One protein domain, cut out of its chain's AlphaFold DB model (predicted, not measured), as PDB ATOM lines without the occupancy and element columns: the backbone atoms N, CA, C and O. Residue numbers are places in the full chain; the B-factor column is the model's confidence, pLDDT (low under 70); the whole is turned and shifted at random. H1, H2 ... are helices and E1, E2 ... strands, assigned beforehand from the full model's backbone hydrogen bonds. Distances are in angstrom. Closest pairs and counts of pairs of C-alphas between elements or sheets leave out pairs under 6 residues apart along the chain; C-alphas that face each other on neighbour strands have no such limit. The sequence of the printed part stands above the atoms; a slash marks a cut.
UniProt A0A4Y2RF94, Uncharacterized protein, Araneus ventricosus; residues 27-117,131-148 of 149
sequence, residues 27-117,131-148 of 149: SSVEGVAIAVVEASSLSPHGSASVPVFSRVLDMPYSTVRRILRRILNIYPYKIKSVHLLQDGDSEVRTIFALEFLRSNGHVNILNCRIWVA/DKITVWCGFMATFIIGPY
ATOM      1  N   SER A  27      84.403  94.774 212.231       89.31
ATOM      2  CA  SER A  27      85.337  94.013 213.074       89.31
ATOM      3  C   SER A  27      85.221  94.354 214.562       89.31
ATOM      4  O   SER A  27      85.276  93.478 215.419       89.31
ATOM      5  N   SER A  28      84.998  95.629 214.890       86.50
ATOM      6  CA  SER A  28      84.770  96.062 216.269       86.50
ATOM      7  C   SER A  28      83.440  95.563 216.831       86.50
ATOM      8  O   SER A  28      83.340  95.287 218.023       86.50
ATOM      9  N   VAL A  29      82.403  95.468 215.996       88.25
ATOM     10  CA  VAL A  29      81.097  94.926 216.402       88.25
ATOM     11  C   VAL A  29      81.213  93.433 216.679       88.25
ATOM     12  O   VAL A  29      80.726  92.970 217.708       88.25
ATOM     13  N   GLU A  30      81.883  92.707 215.788       89.56
ATOM     14  CA  GLU A  30      82.128  91.270 215.912       89.56
ATOM     15  C   GLU A  30      82.950  90.957 217.163       89.56
ATOM     16  O   GLU A  30      82.547  90.102 217.945       89.56
ATOM     17  N   GLY A  31      84.023  91.711 217.427       89.19
ATOM     18  CA  GLY A  31      84.831  91.537 218.639       89.19
ATOM     19  C   GLY A  31      84.024  91.713 219.930       89.19
ATOM     20  O   GLY A  31      84.135  90.902 220.847       89.19
ATOM     21  N   VAL A  32      83.146  92.723 219.990       86.94
ATOM     22  CA  VAL A  32      82.244  92.910 221.143       86.94
ATOM     23  C   VAL A  32      81.223  91.776 221.239       86.94
ATOM     24  O   VAL A  32      80.966  91.294 222.338       86.94
ATOM     25  N   ALA A  33      80.643  91.337 220.122       86.38
ATOM     26  CA  ALA A  33      79.669  90.248 220.122       86.38
ATOM     27  C   ALA A  33      80.292  88.927 220.603       86.38
ATOM     28  O   ALA A  33      79.709  88.256 221.453       86.38
ATOM     29  N   ILE A  34      81.493  88.597 220.122       87.12
ATOM     30  CA  ILE A  34      82.248  87.411 220.543       87.12
ATOM     31  C   ILE A  34      82.562  87.491 222.037       87.12
ATOM     32  O   ILE A  34      82.236  86.560 222.765       87.12
ATOM     33  N   ALA A  35      83.094  88.620 222.515       85.50
ATOM     34  CA  ALA A  35      83.407  88.792 223.932       85.50
ATOM     35  C   ALA A  35      82.161  88.667 224.825       85.50
ATOM     36  O   ALA A  35      82.237  88.121 225.923       85.50
ATOM     37  N   VAL A  36      80.999  89.152 224.372       82.44
ATOM     38  CA  VAL A  36      79.730  88.990 225.102       82.44
ATOM     39  C   VAL A  36      79.319  87.516 225.173       82.44
ATOM     40  O   VAL A  36      78.924  87.049 226.241       82.44
ATOM     41  N   VAL A  37      79.433  86.771 224.073       83.88
ATOM     42  CA  VAL A  37      79.118  85.331 224.023       83.88
ATOM     43  C   VAL A  37      80.090  84.514 224.881       83.88
ATOM     44  O   VAL A  37      79.675  83.627 225.628       83.88
ATOM     45  N   GLU A  38      81.377  84.839 224.828       84.12
ATOM     46  CA  GLU A  38      82.411  84.206 225.643       84.12
ATOM     47  C   GLU A  38      82.183  84.476 227.135       84.12
ATOM     48  O   GLU A  38      82.132  83.540 227.934       84.12
ATOM     49  N   ALA A  39      81.929  85.732 227.514       79.19
ATOM     50  CA  ALA A  39      81.598  86.092 228.890       79.19
ATOM     51  C   ALA A  39      80.333  85.376 229.392       79.19
ATOM     52  O   ALA A  39      80.268  84.991 230.559       79.19
ATOM     53  N   SER A  40      79.363  85.142 228.500       73.88
ATOM     54  CA  SER A  40      78.156  84.368 228.812       73.88
ATOM     55  C   SER A  40      78.461  82.911 229.138       73.88
ATOM     56  O   SER A  40      77.828  82.326 230.013       73.88
ATOM     57  N   SER A  41      79.439  82.335 228.443       74.88
ATOM     58  CA  SER A  41      79.828  80.933 228.594       74.88
ATOM     59  C   SER A  41      80.704  80.712 229.829       74.88
ATOM     60  O   SER A  41      80.589  79.687 230.494       74.88
ATOM     61  N   LEU A  42      81.564  81.683 230.152       70.94
ATOM     62  CA  LEU A  42      82.503  81.603 231.272       70.94
ATOM     63  C   LEU A  42      81.849  81.849 232.632       70.94
ATOM     64  O   LEU A  42      82.359  81.366 233.642       70.94
ATOM     65  N   SER A  43      80.752  82.609 232.688       61.59
ATOM     66  CA  SER A  43      80.106  82.887 233.966       61.59
ATOM     67  C   SER A  43      78.595  83.106 233.859       61.59
ATOM     68  O   SER A  43      78.152  84.247 233.729       61.59
ATOM     69  N   PRO A  44      77.774  82.054 234.054       55.91
ATOM     70  CA  PRO A  44      76.310  82.167 234.096       55.91
ATOM     71  C   PRO A  44      75.797  83.166 235.149       55.91
ATOM     72  O   PRO A  44      74.674  83.663 235.057       55.91
ATOM     73  N   HIS A  45      76.616  83.456 236.166       53.19
ATOM     74  CA  HIS A  45      76.319  84.374 237.273       53.19
ATOM     75  C   HIS A  45      77.335  85.525 237.394       53.19
ATOM     76  O   HIS A  45      77.285  86.299 238.347       53.19
ATOM     77  N   GLY A  46      78.278  85.643 236.450       52.88
ATOM     78  CA  GLY A  46      79.347  86.646 236.514       52.88
ATOM     79  C   GLY A  46      78.997  87.845 235.674       52.88
ATOM     80  O   GLY A  46      78.792  87.752 234.469       52.88
ATOM     81  N   SER A  47      78.945  88.992 236.327       60.00
ATOM     82  CA  SER A  47      78.648  90.261 235.691       60.00
ATOM     83  C   SER A  47      79.737  90.637 234.684       60.00
ATOM     84  O   SER A  47      80.798  91.132 235.071       60.00
ATOM     85  N   ALA A  48      79.464  90.493 233.388       71.25
ATOM     86  CA  ALA A  48      80.219  91.234 232.386       71.25
ATOM     87  C   ALA A  48      79.742  92.690 232.403       71.25
ATOM     88  O   ALA A  48      78.541  92.945 232.456       71.25
ATOM     89  N   SER A  49      80.655  93.656 232.389       79.31
ATOM     90  CA  SER A  49      80.315  95.083 232.444       79.31
ATOM     91  C   SER A  49      80.953  95.836 231.284       79.31
ATOM     92  O   SER A  49      81.975  95.416 230.736       79.31
ATOM     93  N   VAL A  50      80.364  96.972 230.903       83.50
ATOM     94  CA  VAL A  50      80.889  97.809 229.810       83.50
ATOM     95  C   VAL A  50      82.362  98.203 230.039       83.50
ATOM     96  O   VAL A  50      83.139  98.110 229.086       83.50
ATOM     97  N   PRO A  51      82.805  98.558 231.264       85.62
ATOM     98  CA  PRO A  51      84.222  98.811 231.542       85.62
ATOM     99  C   PRO A  51      85.121  97.578 231.386       85.62
ATOM    100  O   PRO A  51      86.270  97.706 230.970       85.62
ATOM    101  N   VAL A  52      84.628  96.377 231.705       85.44
ATOM    102  CA  VAL A  52      85.383  95.131 231.482       85.44
ATOM    103  C   VAL A  52      85.596  94.915 229.986       85.44
ATOM    104  O   VAL A  52      86.737  94.761 229.567       85.44
ATOM    105  N   PHE A  53      84.545  95.027 229.172       86.50
ATOM    106  CA  PHE A  53      84.658  94.909 227.714       86.50
ATOM    107  C   PHE A  53      85.572  95.971 227.095       86.50
ATOM    108  O   PHE A  53      86.333  95.670 226.182       86.50
ATOM    109  N   SER A  54      85.528  97.203 227.607       89.31
ATOM    110  CA  SER A  54      86.417  98.286 227.174       89.31
ATOM    111  C   SER A  54      87.892  97.934 227.379       89.31
ATOM    112  O   SER A  54      88.681  98.134 226.463       89.31
ATOM    113  N   ARG A  55      88.249  97.358 228.537       88.69
ATOM    114  CA  ARG A  55      89.627  96.940 228.845       88.69
ATOM    115  C   ARG A  55      90.069  95.718 228.047       88.69
ATOM    116  O   ARG A  55      91.194  95.691 227.572       88.69
ATOM    117  N   VAL A  56      89.193  94.724 227.902       87.81
ATOM    118  CA  VAL A  56      89.500  93.477 227.178       87.81
ATOM    119  C   VAL A  56      89.739  93.737 225.692       87.81
ATOM    120  O   VAL A  56      90.636  93.148 225.102       87.81
ATOM    121  N   LEU A  57      88.946  94.624 225.090       88.00
ATOM    122  CA  LEU A  57      88.985  94.891 223.651       88.00
ATOM    123  C   LEU A  57      89.836  96.117 223.282       88.00
ATOM    124  O   LEU A  57      89.879  96.479 222.110       88.00
ATOM    125  N   ASP A  58      90.448  96.782 224.269       90.62
ATOM    126  CA  ASP A  58      91.151  98.068 224.126       90.62
ATOM    127  C   ASP A  58      90.335  99.113 223.333       90.62
ATOM    128  O   ASP A  58      90.801  99.822 222.440       90.62
ATOM    129  N   MET A  59      89.036  99.177 223.636       89.75
ATOM    130  CA  MET A  59      88.085 100.052 222.960       89.75
ATOM    131  C   MET A  59      87.617 101.166 223.891       89.75
ATOM    132  O   MET A  59      87.358 100.908 225.068       89.75
ATOM    133  N   PRO A  60      87.352 102.383 223.378       90.25
ATOM    134  CA  PRO A  60      86.724 103.423 224.180       90.25
ATOM    135  C   PRO A  60      85.373 102.950 224.728       90.25
ATOM    136  O   PRO A  60      84.532 102.448 223.973       90.25
ATOM    137  N   TYR A  61      85.125 103.190 226.017       90.06
ATOM    138  CA  TYR A  61      83.864 102.860 226.694       90.06
ATOM    139  C   TYR A  61      82.627 103.319 225.898       90.06
ATOM    140  O   TYR A  61      81.642 102.591 225.759       90.06
ATOM    141  N   SER A  62      82.683 104.521 225.313       88.44
ATOM    142  CA  SER A  62      81.596 105.094 224.509       88.44
ATOM    143  C   SER A  62      81.300 104.286 223.242       88.44
ATOM    144  O   SER A  62      80.140 104.194 222.831       88.44
ATOM    145  N   THR A  63      82.318 103.663 222.645       89.94
ATOM    146  CA  THR A  63      82.180 102.796 221.472       89.94
ATOM    147  C   THR A  63      81.538 101.472 221.857       89.94
ATOM    148  O   THR A  63      80.544 101.104 221.232       89.94
ATOM    149  N   VAL A  64      82.011 100.821 222.924       88.88
ATOM    150  CA  VAL A  64      81.413  99.574 223.437       88.88
ATOM    151  C   VAL A  64      79.944  99.796 223.798       88.88
ATOM    152  O   VAL A  64      79.062  99.099 223.302       88.88
ATOM    153  N   ARG A  65      79.637 100.853 224.561       87.75
ATOM    154  CA  ARG A  65      78.257 101.232 224.905       87.75
ATOM    155  C   ARG A  65      77.392 101.512 223.673       87.75
ATOM    156  O   ARG A  65      76.205 101.179 223.664       87.75
ATOM    157  N   ARG A  66      77.955 102.144 222.636       88.50
ATOM    158  CA  ARG A  66      77.243 102.417 221.378       88.50
ATOM    159  C   ARG A  66      76.939 101.125 220.622       88.50
ATOM    160  O   ARG A  66      75.818 100.997 220.135       88.50
ATOM    161  N   ILE A  67      77.891 100.195 220.558       89.38
ATOM    162  CA  ILE A  67      77.717  98.878 219.929       89.38
ATOM    163  C   ILE A  67      76.634  98.089 220.668       89.38
ATOM    164  O   ILE A  67      75.658  97.678 220.041       89.38
ATOM    165  N   LEU A  68      76.735  97.984 221.997       85.88
ATOM    166  CA  LEU A  68      75.766  97.257 222.820       85.88
ATOM    167  C   LEU A  68      74.340  97.801 222.643       85.88
ATOM    168  O   LEU A  68      73.424  97.022 222.407       85.88
ATOM    169  N   ARG A  69      74.131  99.128 222.693       84.50
ATOM    170  CA  ARG A  69      72.775  99.710 222.613       84.50
ATOM    171  C   ARG A  69      72.205  99.839 221.207       84.50
ATOM    172  O   ARG A  69      71.005  99.676 221.043       84.50
ATOM    173  N   ARG A  70      73.013 100.249 220.224       85.12
ATOM    174  CA  ARG A  70      72.503 100.639 218.893       85.12
ATOM    175  C   ARG A  70      72.625  99.549 217.841       85.12
ATOM    176  O   ARG A  70      71.967  99.661 216.817       85.12
ATOM    177  N   ILE A  71      73.510  98.577 218.054       86.44
ATOM    178  CA  ILE A  71      73.788  97.524 217.072       86.44
ATOM    179  C   ILE A  71      73.304  96.184 217.614       86.44
ATOM    180  O   ILE A  71      72.502  95.523 216.967       86.44
ATOM    181  N   LEU A  72      73.721  95.828 218.831       83.62
ATOM    182  CA  LEU A  72      73.322  94.577 219.483       83.62
ATOM    183  C   LEU A  72      71.972  94.674 220.216       83.62
ATOM    184  O   LEU A  72      71.474  93.668 220.706       83.62
ATOM    185  N   ASN A  73      71.364  95.864 220.273       83.56
ATOM    186  CA  ASN A  73      70.053  96.119 220.888       83.56
ATOM    187  C   ASN A  73      69.929  95.647 222.350       83.56
ATOM    188  O   ASN A  73      68.854  95.262 222.806       83.56
ATOM    189  N   ILE A  74      71.023  95.719 223.109       79.19
ATOM    190  CA  ILE A  74      71.038  95.399 224.535       79.19
ATOM    191  C   ILE A  74      70.666  96.656 225.316       79.19
ATOM    192  O   ILE A  74      71.469  97.586 225.481       79.19
ATOM    193  N   TYR A  75      69.433  96.675 225.807       75.44
ATOM    194  CA  TYR A  75      68.896  97.787 226.580       75.44
ATOM    195  C   TYR A  75      69.157  97.610 228.075       75.44
ATOM    196  O   TYR A  75      69.051  96.497 228.585       75.44
ATOM    197  N   PRO A  76      69.491  98.695 228.795       74.25
ATOM    198  CA  PRO A  76      69.582  98.663 230.244       74.25
ATOM    199  C   PRO A  76      68.170  98.588 230.834       74.25
ATOM    200  O   PRO A  76      67.373  99.517 230.694       74.25
ATOM    201  N   TYR A  77      67.867  97.497 231.517       79.12
ATOM    202  CA  TYR A  77      66.629  97.320 232.255       79.12
ATOM    203  C   TYR A  77      66.864  97.579 233.738       79.12
ATOM    204  O   TYR A  77      67.917  97.266 234.295       79.12
ATOM    205  N   LYS A  78      65.857  98.176 234.373       76.50
ATOM    206  CA  LYS A  78      65.852  98.461 235.804       76.50
ATOM    207  C   LYS A  78      65.230  97.277 236.536       76.50
ATOM    208  O   LYS A  78      64.005  97.211 236.651       76.50
ATOM    209  N   ILE A  79      66.058  96.365 237.037       74.62
ATOM    210  CA  ILE A  79      65.581  95.310 237.933       74.62
ATOM    211  C   ILE A  79      65.382  95.920 239.320       74.62
ATOM    212  O   ILE A  79      66.238  96.648 239.828       74.62
ATOM    213  N   LYS A  80      64.242  95.606 239.933       71.50
ATOM    214  CA  LYS A  80      63.973  95.877 241.344       71.50
ATOM    215  C   LYS A  80      63.825  94.537 242.053       71.50
ATOM    216  O   LYS A  80      62.904  93.792 241.718       71.50
ATOM    217  N   SER A  81      64.685  94.239 243.023       68.50
ATOM    218  CA  SER A  81      64.365  93.190 243.992       68.50
ATOM    219  C   SER A  81      63.356  93.770 244.984       68.50
ATOM    220  O   SER A  81      63.592  94.813 245.589       68.50
ATOM    221  N   VAL A  82      62.174  93.159 245.064       64.62
ATOM    222  CA  VAL A  82      61.094  93.607 245.967       64.62
ATOM    223  C   VAL A  82      61.047  92.756 247.239       64.62
ATOM    224  O   VAL A  82      60.609  93.248 248.272       64.62
ATOM    225  N   HIS A  83      61.560  91.524 247.187       67.56
ATOM    226  CA  HIS A  83      61.659  90.607 248.321       67.56
ATOM    227  C   HIS A  83      63.015  89.895 248.294       67.56
ATOM    228  O   HIS A  83      63.493  89.534 247.212       67.56
ATOM    229  N   LEU A  84      63.612  89.688 249.469       70.94
ATOM    230  CA  LEU A  84      64.773  88.815 249.631       70.94
ATOM    231  C   LEU A  84      64.331  87.368 249.373       70.94
ATOM    232  O   LEU A  84      63.339  86.929 249.949       70.94
ATOM    233  N   LEU A  85      65.032  86.662 248.485       71.81
ATOM    234  CA  LEU A  85      64.803  85.238 248.244       71.81
ATOM    235  C   LEU A  85      65.227  84.462 249.494       71.81
ATOM    236  O   LEU A  85      66.391  84.540 249.880       71.81
ATOM    237  N   GLN A  86      64.282  83.766 250.120       78.81
ATOM    238  CA  GLN A  86      64.558  82.863 251.238       78.81
ATOM    239  C   GLN A  86      64.927  81.469 250.718       78.81
ATOM    240  O   GLN A  86      64.569  81.101 249.594       78.81
ATOM    241  N   ASP A  87      65.609  80.672 251.539       74.81
ATOM    242  CA  ASP A  87      65.871  79.269 251.218       74.81
ATOM    243  C   ASP A  87      64.533  78.517 251.066       74.81
ATOM    244  O   ASP A  87      63.673  78.568 251.943       74.81
ATOM    245  N   GLY A  88      64.326  77.872 249.913       75.62
ATOM    246  CA  GLY A  88      63.066  77.205 249.542       75.62
ATOM    247  C   GLY A  88      62.142  78.006 248.610       75.62
ATOM    248  O   GLY A  88      61.316  77.408 247.915       75.62
ATOM    249  N   ASP A  89      62.329  79.326 248.469       74.44
ATOM    250  CA  ASP A  89      61.530  80.152 247.541       74.44
ATOM    251  C   ASP A  89      61.644  79.671 246.089       74.44
ATOM    252  O   ASP A  89      60.696  79.791 245.314       74.44
ATOM    253  N   SER A  90      62.814  79.153 245.700       77.00
ATOM    254  CA  SER A  90      63.067  78.677 244.336       77.00
ATOM    255  C   SER A  90      62.106  77.555 243.947       77.00
ATOM    256  O   SER A  90      61.544  77.579 242.851       77.00
ATOM    257  N   GLU A  91      61.881  76.596 244.845       80.44
ATOM    258  CA  GLU A  91      60.992  75.461 244.592       80.44
ATOM    259  C   GLU A  91      59.544  75.936 244.494       80.44
ATOM    260  O   GLU A  91      58.880  75.676 243.492       80.44
ATOM    261  N   VAL A  92      59.092  76.737 245.464       78.81
ATOM    262  CA  VAL A  92      57.730  77.293 245.494       78.81
ATOM    263  C   VAL A  92      57.434  78.121 244.241       78.81
ATOM    264  O   VAL A  92      56.389  77.955 243.607       78.81
ATOM    265  N   ARG A  93      58.369  78.988 243.830       80.25
ATOM    266  CA  ARG A  93      58.223  79.822 242.625       80.25
ATOM    267  C   ARG A  93      58.228  78.990 241.346       80.25
ATOM    268  O   ARG A  93      57.477  79.305 240.424       80.25
ATOM    269  N   THR A  94      59.040  77.934 241.286       82.19
ATOM    270  CA  THR A  94      59.088  77.029 240.127       82.19
ATOM    271  C   THR A  94      57.792  76.237 240.002       82.19
ATOM    272  O   THR A  94      57.219  76.180 238.916       82.19
ATOM    273  N   ILE A  95      57.287  75.694 241.113       83.56
ATOM    274  CA  ILE A  95      56.009  74.976 241.162       83.56
ATOM    275  C   ILE A  95      54.873  75.892 240.699       83.56
ATOM    276  O   ILE A  95      54.137  75.528 239.784       83.56
ATOM    277  N   PHE A  96      54.793  77.115 241.235       77.75
ATOM    278  CA  PHE A  96      53.801  78.102 240.805       77.75
ATOM    279  C   PHE A  96      53.887  78.403 239.300       77.75
ATOM    280  O   PHE A  96      52.866  78.436 238.615       77.75
ATOM    281  N   ALA A  97      55.092  78.609 238.761       76.81
ATOM    282  CA  ALA A  97      55.278  78.901 237.340       76.81
ATOM    283  C   ALA A  97      54.848  77.727 236.443       76.81
ATOM    284  O   ALA A  97      54.210  77.943 235.409       76.81
ATOM    285  N   LEU A  98      55.159  76.491 236.848       83.25
ATOM    286  CA  LEU A  98      54.742  75.279 236.141       83.25
ATOM    287  C   LEU A  98      53.219  75.098 236.181       83.25
ATOM    288  O   LEU A  98      52.612  74.782 235.156       83.25
ATOM    289  N   GLU A  99      52.588  75.338 237.330       79.00
ATOM    290  CA  GLU A  99      51.128  75.309 237.457       79.00
ATOM    291  C   GLU A  99      50.454  76.402 236.619       79.00
ATOM    292  O   GLU A  99      49.494  76.118 235.899       79.00
ATOM    293  N   PHE A 100      50.992  77.624 236.630       75.00
ATOM    294  CA  PHE A 100      50.512  78.731 235.802       75.00
ATOM    295  C   PHE A 100      50.583  78.392 234.309       75.00
ATOM    296  O   PHE A 100      49.596  78.566 233.588       75.00
ATOM    297  N   LEU A 101      51.719  77.855 233.850       77.69
ATOM    298  CA  LEU A 101      51.897  77.428 232.463       77.69
ATOM    299  C   LEU A 101      50.898  76.325 232.090       77.69
ATOM    300  O   LEU A 101      50.268  76.394 231.036       77.69
ATOM    301  N   ARG A 102      50.693  75.352 232.985       77.88
ATOM    302  CA  ARG A 102      49.719  74.268 232.799       77.88
ATOM    303  C   ARG A 102      48.272  74.767 232.757       77.88
ATOM    304  O   ARG A 102      47.445  74.165 232.082       77.88
ATOM    305  N   SER A 103      47.976  75.883 233.421       70.94
ATOM    306  CA  SER A 103      46.669  76.555 233.382       70.94
ATOM    307  C   SER A 103      46.459  77.464 232.155       70.94
ATOM    308  O   SER A 103      45.505  78.241 232.131       70.94
ATOM    309  N   ASN A 104      47.337  77.407 231.140       65.81
ATOM    310  CA  ASN A 104      47.322  78.294 229.964       65.81
ATOM    311  C   ASN A 104      47.323  79.791 230.323       65.81
ATOM    312  O   ASN A 104      46.759  80.618 229.608       65.81
ATOM    313  N   GLY A 105      47.929  80.153 231.457       61.03
ATOM    314  CA  GLY A 105      47.991  81.537 231.912       61.03
ATOM    315  C   GLY A 105      46.666  82.125 232.408       61.03
ATOM    316  O   GLY A 105      46.572  83.342 232.567       61.03
ATOM    317  N   HIS A 106      45.656  81.300 232.706       57.94
ATOM    318  CA  HIS A 106      44.418  81.736 233.365       57.94
ATOM    319  C   HIS A 106      44.626  81.995 234.873       57.94
ATOM    320  O   HIS A 106      43.926  81.460 235.729       57.94
ATOM    321  N   VAL A 107      45.572  82.869 235.226       56.97
ATOM    322  CA  VAL A 107      45.663  83.471 236.564       56.97
ATOM    323  C   VAL A 107      45.642  84.982 236.396       56.97
ATOM    324  O   VAL A 107      46.338  85.544 235.552       56.97
ATOM    325  N   ASN A 108      44.802  85.654 237.183       53.84
ATOM    326  CA  ASN A 108      44.629  87.098 237.099       53.84
ATOM    327  C   ASN A 108      45.891  87.821 237.609       53.84
ATOM    328  O   ASN A 108      46.036  88.105 238.800       53.84
ATOM    329  N   ILE A 109      46.785  88.127 236.670       49.22
ATOM    330  CA  ILE A 109      48.066  88.830 236.834       49.22
ATOM    331  C   ILE A 109      47.955  90.224 237.469       49.22
ATOM    332  O   ILE A 109      48.951  90.730 237.973       49.22
ATOM    333  N   LEU A 110      46.767  90.839 237.491       49.03
ATOM    334  CA  LEU A 110      46.557  92.148 238.123       49.03
ATOM    335  C   LEU A 110      46.270  92.057 239.625       49.03
ATOM    336  O   LEU A 110      46.336  93.073 240.308       49.03
ATOM    337  N   ASN A 111      45.955  90.867 240.146       51.88
ATOM    338  CA  ASN A 111      45.510  90.714 241.532       51.88
ATOM    339  C   ASN A 111      46.373  89.780 242.387       51.88
ATOM    340  O   ASN A 111      46.072  89.663 243.571       51.88
ATOM    341  N   CYS A 112      47.384  89.087 241.832       51.50
ATOM    342  CA  CYS A 112      48.128  88.033 242.553       51.50
ATOM    343  C   CYS A 112      47.185  87.121 243.368       51.50
ATOM    344  O   CYS A 112      47.470  86.742 244.499       51.50
ATOM    345  N   ARG A 113      45.998  86.840 242.818       48.19
ATOM    346  CA  ARG A 113      44.898  86.220 243.552       48.19
ATOM    347  C   ARG A 113      44.828  84.764 243.147       48.19
ATOM    348  O   ARG A 113      44.322  84.435 242.076       48.19
ATOM    349  N   ILE A 114      45.396  83.921 243.999       53.25
ATOM    350  CA  ILE A 114      45.300  82.471 243.889       53.25
ATOM    351  C   ILE A 114      43.862  82.103 244.263       53.25
ATOM    352  O   ILE A 114      43.399  82.415 245.361       53.25
ATOM    353  N   TRP A 115      43.126  81.503 243.331       48.53
ATOM    354  CA  TRP A 115      41.799  80.973 243.622       48.53
ATOM    355  C   TRP A 115      41.968  79.625 244.332       48.53
ATOM    356  O   TRP A 115      42.381  78.650 243.716       48.53
ATOM    357  N   VAL A 116      41.671  79.588 245.631       47.78
ATOM    358  CA  VAL A 116      41.536  78.364 246.438       47.78
ATOM    359  C   VAL A 116      40.066  78.225 246.837       47.78
ATOM    360  O   VAL A 116      39.381  79.231 247.029       47.78
ATOM    361  N   ALA A 117      39.571  76.986 246.920       58.56
ATOM    362  CA  ALA A 117      38.172  76.678 247.240       58.56
ATOM    363  C   ALA A 117      37.730  77.227 248.613       58.56
ATOM    364  O   ALA A 117      36.568  77.572 248.799       58.56
ATOM    365  N   ASP A 131      63.369  97.276 252.027       66.69
ATOM    366  CA  ASP A 131      64.696  97.440 251.440       66.69
ATOM    367  C   ASP A 131      64.681  96.922 249.999       66.69
ATOM    368  O   ASP A 131      64.424  95.748 249.729       66.69
ATOM    369  N   LYS A 132      64.919  97.825 249.043       67.31
ATOM    370  CA  LYS A 132      64.919  97.518 247.608       67.31
ATOM    371  C   LYS A 132      66.290  97.801 247.037       67.31
ATOM    372  O   LYS A 132      66.738  98.947 247.034       67.31
ATOM    373  N   ILE A 133      66.908  96.785 246.444       67.50
ATOM    374  CA  ILE A 133      68.102  96.986 245.628       67.50
ATOM    375  C   ILE A 133      67.642  97.224 244.189       67.50
ATOM    376  O   ILE A 133      66.849  96.472 243.617       67.50
ATOM    377  N   THR A 134      68.118  98.323 243.608       65.62
ATOM    378  CA  THR A 134      67.866  98.677 242.210       65.62
ATOM    379  C   THR A 134      69.156  98.510 241.425       65.62
ATOM    380  O   THR A 134      70.131  99.206 241.700       65.62
ATOM    381  N   VAL A 135      69.145  97.643 240.415       68.88
ATOM    382  CA  VAL A 135      70.295  97.430 239.527       68.88
ATOM    383  C   VAL A 135      69.889  97.728 238.089       68.88
ATOM    384  O   VAL A 135      68.782  97.401 237.656       68.88
ATOM    385  N   TRP A 136      70.790  98.372 237.350       74.50
ATOM    386  CA  TRP A 136      70.676  98.541 235.905       74.50
ATOM    387  C   TRP A 136      71.520  97.485 235.211       74.50
ATOM    388  O   TRP A 136      72.737  97.491 235.368       74.50
ATOM    389  N   CYS A 137      70.907  96.615 234.421       74.56
ATOM    390  CA  CYS A 137      71.619  95.558 233.705       74.56
ATOM    391  C   CYS A 137      71.073  95.398 232.285       74.56
ATOM    392  O   CYS A 137      69.904  95.677 232.015       74.56
ATOM    393  N   GLY A 138      71.931  94.981 231.362       74.50
ATOM    394  CA  GLY A 138      71.525  94.605 230.011       74.50
ATOM    395  C   GLY A 138      71.116  93.139 229.966       74.50
ATOM    396  O   GLY A 138      71.812  92.310 230.540       74.50
ATOM    397  N   PHE A 139      70.026  92.810 229.274       69.44
ATOM    398  CA  PHE A 139      69.595  91.421 229.090       69.44
ATOM    399  C   PHE A 139      69.798  90.951 227.649       69.44
ATOM    400  O   PHE A 139      69.494  91.677 226.701       69.44
ATOM    401  N   MET A 140      70.245  89.707 227.513       67.44
ATOM    402  CA  MET A 140      70.110  88.868 226.323       67.44
ATOM    403  C   MET A 140      69.389  87.576 226.725       67.44
ATOM    404  O   MET A 140      69.321  87.248 227.907       67.44
ATOM    405  N   ALA A 141      68.861  86.825 225.753       66.50
ATOM    406  CA  ALA A 141      68.116  85.586 226.012       66.50
ATOM    407  C   ALA A 141      68.889  84.558 226.864       66.50
ATOM    408  O   ALA A 141      68.281  83.725 227.524       66.50
ATOM    409  N   THR A 142      70.219  84.631 226.861       65.44
ATOM    410  CA  THR A 142      71.118  83.678 227.515       65.44
ATOM    411  C   THR A 142      71.981  84.299 228.615       65.44
ATOM    412  O   THR A 142      72.720  83.567 229.267       65.44
ATOM    413  N   PHE A 143      71.949  85.625 228.815       68.56
ATOM    414  CA  PHE A 143      72.955  86.294 229.644       68.56
ATOM    415  C   PHE A 143      72.540  87.668 230.187       68.56
ATOM    416  O   PHE A 143      71.778  88.405 229.556       68.56
ATOM    417  N   ILE A 144      73.103  88.034 231.345       74.19
ATOM    418  CA  ILE A 144      72.929  89.338 231.993       74.19
ATOM    419  C   ILE A 144      74.261  90.093 231.984       74.19
ATOM    420  O   ILE A 144      75.223  89.712 232.647       74.19
ATOM    421  N   ILE A 145      74.294  91.228 231.289       75.38
ATOM    422  CA  ILE A 145      75.377  92.207 231.399       75.38
ATOM    423  C   ILE A 145      75.101  93.037 232.652       75.38
ATOM    424  O   ILE A 145      74.059  93.687 232.746       75.38
ATOM    425  N   GLY A 146      76.024  92.988 233.612       68.62
ATOM    426  CA  GLY A 146      75.943  93.639 234.916       68.62
ATOM    427  C   GLY A 146      75.917  95.173 234.856       68.62
ATOM    428  O   GLY A 146      75.652  95.734 233.790       68.62
ATOM    429  N   PRO A 147      76.154  95.857 235.996       61.38
ATOM    430  CA  PRO A 147      75.863  97.275 236.173       61.38
ATOM    431  C   PRO A 147      76.242  98.104 234.946       61.38
ATOM    432  O   PRO A 147      77.412  98.198 234.574       61.38
ATOM    433  N   TYR A 148      75.220  98.655 234.291       59.03
ATOM    434  CA  TYR A 148      75.342  99.413 233.047       59.03
ATOM    435  C   TYR A 148      75.834 100.841 233.356       59.03
ATOM    436  O   TYR A 148      75.158 101.822 233.034       59.03
TER     437      TYR A 148
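AT A GLANCE: This is residues 27 to 117 and 131 to 148 of the 149 residues of an uncharacterized protein of Araneus ventricosus (UniProt A0A4Y2RF94). A cluster of three helices, H1, H2 and H3, sits at one end beside a small sheet of three strands, and a lone helix, H4, is held well away from both at the other end. H4 and the unnamed residues 103 to 117 after it give the model much of its length, with residues 85 to 96 and 108 to 114 standing free. The printed part has 109 residues, with four named helices and three named strands in the order H1 H2 H3 E1 H4 E2 E3; the sheet, in the order E1 E2 E3, is antiparallel, and the class is mixed, helices and strands. The whole is loose, with a radius of gyration of the C-alphas of 18.4 A, and only just elongated, spanning 61 by 31 by 25 A.

HOW THE PARTS SIT: H1, residues 27 to 42, and H3, residues 61 to 70, are about perpendicular at 86 degrees. They touch through residues 29 to 32 of H1 alone, the closest C-alphas being those of Val 29 and Ile 67, 6.3 A apart. H2, residues 50 to 56, touches H3 at a steep tilt of 61 degrees, opposite ways, the closest C-alphas being those of Ser 54 and Tyr 61, 5.3 A apart. H1 and H2 are close but not clearly touching, with the C-alphas of Val 32 and Phe 53 closest at 7.3 A. E1, residues 76 to 80, and E2, residues 134 to 140, are antiparallel neighbours, with N 77 and O 137 at 2.8 A. E2 and E3, residues 143 to 145, form a hairpin, with N 138 and O 145 at 2.8 A. The pairing is staggered: E2 pairs with E1 over residues 134 to 138 and with E3 over 138 to 140. H1 only grazes the sheet, with residues 36 to 41. H4, residues 89 to 102, touches no helix and is not on the sheet. In H1, H2, H3 and H4 every O i to N i+4 pair is within hydrogen-bond range.

IN THESE COORDINATES: H1 begins at C-alpha 27 (85.337, 94.013, 213.074) and is 22.2 A long from first to last C-alpha. H2 measures 10.0 A, H3 14.0 A and E1 12.7 A. H4 is 19.8 A long and ends at C-alpha 102 (49.719, 74.268, 232.799). E2 is 18.8 A long, and E3, 6.6 A, ends at C-alpha 145 (75.377, 92.207, 231.399).

THE WHOLE: The two C-alphas farthest apart are those of Asp 58 and Ala 117, 61.6 A. Residues 118 to 130 are not printed, and C-alphas 117 and 131 are 33.9 A apart across this cut. Of the links that are printed whole, none is long. The mean pLDDT of the printed part is 74.7, and 35 residues are under 70, among them residues 104 to 117.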